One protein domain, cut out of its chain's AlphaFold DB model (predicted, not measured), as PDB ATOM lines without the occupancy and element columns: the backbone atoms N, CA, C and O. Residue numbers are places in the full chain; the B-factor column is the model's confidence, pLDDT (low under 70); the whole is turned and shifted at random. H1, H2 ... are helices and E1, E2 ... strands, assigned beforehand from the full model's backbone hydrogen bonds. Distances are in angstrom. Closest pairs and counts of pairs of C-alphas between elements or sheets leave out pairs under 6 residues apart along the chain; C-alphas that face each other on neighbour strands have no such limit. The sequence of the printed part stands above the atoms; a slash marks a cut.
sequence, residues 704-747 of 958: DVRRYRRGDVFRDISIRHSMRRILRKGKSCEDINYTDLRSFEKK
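What this domain is: This is residues 704 to 747 of the 958 residues of the protein "VWA domain-containing protein" of Proteobacteria bacterium (UniProt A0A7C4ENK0). A small ribbon of two antiparallel strands, E1 and E2, stands toward one end of an elongated domain, and a single short helix, H1, begins near the first residue of E2 and runs away from the ribbon toward the other end. Two long loops, residues 708 to 718 and 729 to 741, join these parts, the second leading from the far end of H1 back to E2. The printed part has 44 residues, with one named helix and two named strands in the order E1, H1, E2; the class is mixed, with under half of the residues in named elements. It is compact, with a radius of gyration of the C-alphas of 10.3 A, and spans 32 by 18 by 13 A.

Where its parts are: E1, residues 704 to 707, begins with C-alpha 704 at (37.897, -14.100, 81.923) and is 10.2 A long from first to last C-alpha. H1, residues 719 to 728, begins with C-alpha 719 at (48.071, -7.676, 89.156) and is 14.2 A long. E2, residues 742 to 746, is 12.8 A long and ends with C-alpha 746 at (42.417, -20.416, 81.069).

How they stand to each other: E1 and E2 are antiparallel neighbours, with 134 degrees between their directions. N 706 and O 743 are within hydrogen-bond range at 2.9 A, as are N 745 and O 704 at 2.9 A. The closest C-alphas of H1 and E2, those of Ser 722 and Arg 742, are 5.1 A apart. Those of E1 and H1, Val 705 and His 721, are 7.8 A apart. In H1, every O i to N i+4 pair is within hydrogen-bond range.

The domain as a whole: The C-alphas farthest apart, those of Ser 732 and Lys 747, are 33.4 A apart. The printed part has no cut, and both links, E1 to H1 and H1 to E2, are long. The mean pLDDT of the printed part is 78.3; residue 704 and residues 745 to 747 are under 70.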
ATOM      1  N   ASP A 704      38.563 -14.797  80.828       62.56
ATOM      2  CA  ASP A 704      37.897 -14.100  81.923       62.56
ATOM      3  C   ASP A 704      38.805 -13.959  83.161       62.56
ATOM      4  O   ASP A 704      39.853 -14.603  83.293       62.56
ATOM      5  N   VAL A 705      38.419 -13.075  84.081       77.62
ATOM      6  CA  VAL A 705      39.130 -12.780  85.325       77.62
ATOM      7  C   VAL A 705      38.259 -13.175  86.509       77.62
ATOM      8  O   VAL A 705      37.323 -12.468  86.888       77.62
ATOM      9  N   ARG A 706      38.633 -14.263  87.187       85.88
ATOM     10  CA  ARG A 706      37.920 -14.753  88.371       85.88
ATOM     11  C   ARG A 706      38.653 -14.450  89.674       85.88
ATOM     12  O   ARG A 706      39.803 -14.009  89.709       85.88
ATOM     13  N   ARG A 707      37.973 -14.682  90.801       88.50
ATOM     14  CA  ARG A 707      38.593 -14.618  92.136       88.50
ATOM     15  C   ARG A 707      39.656 -15.711  92.267       88.50
ATOM     16  O   ARG A 707      39.410 -16.854  91.873       88.50
ATOM     17  N   TYR A 708      40.804 -15.345  92.834       88.44
ATOM     18  CA  TYR A 708      41.863 -16.289  93.181       88.44
ATOM     19  C   TYR A 708      41.342 -17.354  94.158       88.44
ATOM     20  O   TYR A 708      40.636 -17.037  95.124       88.44
ATOM     21  N   ARG A 709      41.685 -18.614  93.899       84.81
ATOM     22  CA  ARG A 709      41.400 -19.775  94.749       84.81
ATOM     23  C   ARG A 709      42.728 -20.353  95.237       84.81
ATOM     24  O   ARG A 709      43.729 -20.301  94.531       84.81
ATOM     25  N   ARG A 710      42.752 -20.903  96.455       77.88
ATOM     26  CA  ARG A 710      43.955 -21.578  96.970       77.88
ATOM     27  C   ARG A 710      44.293 -22.753  96.044       77.88
ATOM     28  O   ARG A 710      43.435 -23.602  95.831       77.88
ATOM     29  N   GLY A 711      45.508 -22.756  95.495       73.19
ATOM     30  CA  GLY A 711      45.965 -23.715  94.480       73.19
ATOM     31  C   GLY A 711      46.151 -23.118  93.079       73.19
ATOM     32  O   GLY A 711      46.787 -23.750  92.243       73.19
ATOM     33  N   ASP A 712      45.659 -21.900  92.820       76.56
ATOM     34  CA  ASP A 712      45.948 -21.203  91.561       76.56
ATOM     35  C   ASP A 712      47.446 -20.848  91.466       76.56
ATOM     36  O   ASP A 712      48.068 -20.415  92.441       76.56
ATOM     37  N   VAL A 713      48.029 -21.001  90.273       75.56
ATOM     38  CA  VAL A 713      49.454 -20.739  90.029       75.56
ATOM     39  C   VAL A 713      49.742 -19.242  90.130       75.56
ATOM     40  O   VAL A 713      49.057 -18.421  89.521       75.56
ATOM     41  N   PHE A 714      50.808 -18.874  90.844       73.69
ATOM     42  CA  PHE A 714      51.146 -17.472  91.120       73.69
ATOM     43  C   PHE A 714      51.333 -16.626  89.846       73.69
ATOM     44  O   PHE A 714      50.940 -15.461  89.804       73.69
ATOM     45  N   ARG A 715      51.858 -17.233  88.770       71.38
ATOM     46  CA  ARG A 715      52.052 -16.595  87.453       71.38
ATOM     47  C   ARG A 715      50.744 -16.149  86.787       71.38
ATOM     48  O   ARG A 715      50.763 -15.285  85.914       71.38
ATOM     49  N   ASP A 716      49.617 -16.722  87.197       74.06
ATOM     50  CA  ASP A 716      48.310 -16.482  86.586       74.06
ATOM     51  C   ASP A 716      47.506 -15.391  87.315       74.06
ATOM     52  O   ASP A 716      46.416 -15.011  86.879       74.06
ATOM     53  N   ILE A 717      48.071 -14.821  88.387       83.44
ATOM     54  CA  ILE A 717      47.483 -13.702  89.121       83.44
ATOM     55  C   ILE A 717      47.533 -12.431  88.265       83.44
ATOM     56  O   ILE A 717      48.579 -11.959  87.819       83.44
ATOM     57  N   SER A 718      46.370 -11.821  88.069       83.06
ATOM     58  CA  SER A 718      46.224 -10.543  87.389       83.06
ATOM     59  C   SER A 718      46.480  -9.387  88.352       83.06
ATOM     60  O   SER A 718      45.583  -8.971  89.094       83.06
ATOM     61  N   ILE A 719      47.686  -8.820  88.311       81.19
ATOM     62  CA  ILE A 719      48.071  -7.676  89.156       81.19
ATOM     63  C   ILE A 719      47.123  -6.490  88.923       81.19
ATOM     64  O   ILE A 719      46.530  -5.974  89.867       81.19
ATOM     65  N   ARG A 720      46.876  -6.125  87.657       75.69
ATOM     66  CA  ARG A 720      46.005  -4.995  87.278       75.69
ATOM     67  C   ARG A 720      44.589  -5.112  87.863       75.69
ATOM     68  O   ARG A 720      44.076  -4.147  88.431       75.69
ATOM     69  N   HIS A 721      43.943  -6.273  87.738       81.88
ATOM     70  CA  HIS A 721      42.570  -6.463  88.229       81.88
ATOM     71  C   HIS A 721      42.507  -6.593  89.753       81.88
ATOM     72  O   HIS A 721      41.548  -6.113  90.362       81.88
ATOM     73  N   SER A 722      43.537  -7.183  90.364       86.06
ATOM     74  CA  SER A 722      43.681  -7.238  91.822       86.06
ATOM     75  C   SER A 722      43.817  -5.825  92.401       86.06
ATOM     76  O   SER A 722      43.034  -5.439  93.266       86.06
ATOM     77  N   MET A 723      44.699  -4.989  91.839       76.31
ATOM     78  CA  MET A 723      44.870  -3.593  92.261       76.31
ATOM     79  C   MET A 723      43.597  -2.764  92.082       76.31
ATOM     80  O   MET A 723      43.186  -2.057  92.998       76.31
ATOM     81  N   ARG A 724      42.902  -2.891  90.944       77.75
ATOM     82  CA  ARG A 724      41.634  -2.173  90.716       77.75
ATOM     83  C   ARG A 724      40.553  -2.565  91.731       77.75
ATOM     84  O   ARG A 724      39.718  -1.734  92.084       77.75
ATOM     85  N   ARG A 725      40.548  -3.817  92.208       80.44
ATOM     86  CA  ARG A 725      39.638  -4.280  93.267       80.44
ATOM     87  C   ARG A 725      40.008  -3.702  94.633       80.44
ATOM     88  O   ARG A 725      39.097  -3.292  95.346       80.44
ATOM     89  N   ILE A 726      41.299  -3.670  94.965       83.00
ATOM     90  CA  ILE A 726      41.831  -3.105  96.216       83.00
ATOM     91  C   ILE A 726      41.494  -1.610  96.297       83.00
ATOM     92  O   ILE A 726      40.874  -1.180  97.268       83.00
ATOM     93  N   LEU A 727      41.762  -0.859  95.222       75.19
ATOM     94  CA  LEU A 727      41.463   0.575  95.126       75.19
ATOM     95  C   LEU A 727      39.963   0.873  95.254       75.19
ATOM     96  O   LEU A 727      39.575   1.758  96.006       75.19
ATOM     97  N   ARG A 728      39.091   0.098  94.591       74.69
ATOM     98  CA  ARG A 728      37.626   0.263  94.714       74.69
ATOM     99  C   ARG A 728      37.090   0.018  96.124       74.69
ATOM    100  O   ARG A 728      36.010   0.497  96.439       74.69
ATOM    101  N   LYS A 729      37.786  -0.785  96.930       76.62
ATOM    102  CA  LYS A 729      37.404  -1.075  98.316       76.62
ATOM    103  C   LYS A 729      38.074  -0.147  99.332       76.62
ATOM    104  O   LYS A 729      37.796  -0.301 100.514       76.62
ATOM    105  N   GLY A 730      38.954   0.757  98.895       74.31
ATOM    106  CA  GLY A 730      39.672   1.675  99.782       74.31
ATOM    107  C   GLY A 730      40.562   0.970 100.809       74.31
ATOM    108  O   GLY A 730      40.698   1.458 101.923       74.31
ATOM    109  N   LYS A 731      41.119  -0.199 100.472       80.88
ATOM    110  CA  LYS A 731      41.963  -0.967 101.397       80.88
ATOM    111  C   LYS A 731      43.401  -0.453 101.423       80.88
ATOM    112  O   LYS A 731      43.954  -0.147 100.366       80.88
ATOM    113  N   SER A 732      44.004  -0.446 102.611       77.12
ATOM    114  CA  SER A 732      45.441  -0.228 102.787       77.12
ATOM    115  C   SER A 732      46.244  -1.453 102.312       77.12
ATOM    116  O   SER A 732      45.689  -2.546 102.157       77.12
ATOM    117  N   CYS A 733      47.549  -1.288 102.066       71.06
ATOM    118  CA  CYS A 733      48.420  -2.393 101.647       71.06
ATOM    119  C   CYS A 733      48.517  -3.518 102.690       71.06
ATOM    120  O   CYS A 733      48.699  -4.674 102.310       71.06
ATOM    121  N   GLU A 734      48.348  -3.193 103.969       78.62
ATOM    122  CA  GLU A 734      48.420  -4.132 105.095       78.62
ATOM    123  C   GLU A 734      47.153  -5.006 105.195       78.62
ATOM    124  O   GLU A 734      47.209  -6.138 105.670       78.62
ATOM    125  N   ASP A 735      46.028  -4.538 104.637       81.25
ATOM    126  CA  ASP A 735      44.722  -5.218 104.674       81.25
ATOM    127  C   ASP A 735      44.422  -6.082 103.429       81.25
ATOM    128  O   ASP A 735      43.296  -6.592 103.246       81.25
ATOM    129  N   ILE A 736      45.394  -6.217 102.518       84.06
ATOM    130  CA  ILE A 736      45.261  -7.024 101.300       84.06
ATOM    131  C   ILE A 736      45.279  -8.503 101.681       84.06
ATOM    132  O   ILE A 736      46.224  -9.009 102.276       84.06
ATOM    133  N   ASN A 737      44.249  -9.242 101.266       85.38
ATOM    134  CA  ASN A 737      44.196 -10.686 101.472       85.38
ATOM    135  C   ASN A 737      43.877 -11.437 100.170       85.38
ATOM    136  O   ASN A 737      43.507 -10.847  99.152       85.38
ATOM    137  N   TYR A 738      43.982 -12.770 100.203       83.12
ATOM    138  CA  TYR A 738      43.804 -13.631  99.024       83.12
ATOM    139  C   TYR A 738      42.438 -13.472  98.324       83.12
ATOM    140  O   TYR A 738      42.279 -13.867  97.172       83.12
ATOM    141  N   THR A 739      41.437 -12.886  98.991       83.31
ATOM    142  CA  THR A 739      40.106 -12.641  98.415       83.31
ATOM    143  C   THR A 739      40.066 -11.442  97.463       83.31
ATOM    144  O   THR A 739      39.179 -11.346  96.601       83.31
ATOM    145  N   ASP A 740      41.036 -10.540  97.594       84.62
ATOM    146  CA  ASP A 740      41.183  -9.357  96.752       84.62
ATOM    147  C   ASP A 740      42.002  -9.657  95.487       84.62
ATOM    148  O   ASP A 740      41.855  -8.957  94.483       84.62
ATOM    149  N   LEU A 741      42.748 -10.767  95.480       88.75
ATOM    150  CA  LEU A 741      43.471 -11.257  94.312       88.75
ATOM    151  C   LEU A 741      42.523 -11.785  93.226       88.75
ATOM    152  O   LEU A 741      41.452 -12.359  93.477       88.75
ATOM    153  N   ARG A 742      42.922 -11.570  91.978       88.88
ATOM    154  CA  ARG A 742      42.233 -12.026  90.775       88.88
ATOM    155  C   ARG A 742      43.173 -12.878  89.947       88.88
ATOM    156  O   ARG A 742      44.327 -12.506  89.781       88.88
ATOM    157  N   SER A 743      42.674 -13.991  89.434       86.38
ATOM    158  CA  SER A 743      43.418 -14.911  88.578       86.38
ATOM    159  C   SER A 743      42.745 -14.984  87.216       86.38
ATOM    160  O   SER A 743      41.517 -14.875  87.124       86.38
ATOM    161  N   PHE A 744      43.540 -15.126  86.164       77.81
ATOM    162  CA  PHE A 744      43.012 -15.357  84.828       77.81
ATOM    163  C   PHE A 744      42.482 -16.791  84.710       77.81
ATOM    164  O   PHE A 744      43.142 -17.742  85.129       77.81
ATOM    165  N   GLU A 745      41.296 -16.949  84.134       67.31
ATOM    166  CA  GLU A 745      40.750 -18.255  83.779       67.31
ATOM    167  C   GLU A 745      41.289 -18.657  82.402       67.31
ATOM    168  O   GLU A 745      41.257 -17.863  81.460       67.31
ATOM    169  N   LYS A 746      41.859 -19.863  82.308       58.59
ATOM    170  CA  LYS A 746      42.417 -20.416  81.069       58.59
ATOM    171  C   LYS A 746      41.494 -21.503  80.546       58.59
ATOM    172  O   LYS A 746      41.055 -22.349  81.325       58.59
ATOM    173  N   LYS A 747      41.295 -21.561  79.229       48.44
ATOM    174  CA  LYS A 747      40.855 -22.808  78.590       48.44
ATOM    175  C   LYS A 747      42.013 -23.819  78.596       48.44
ATOM    176  O   LYS A 747      43.167 -23.406  78.442       48.44
TER     177      LYS A 747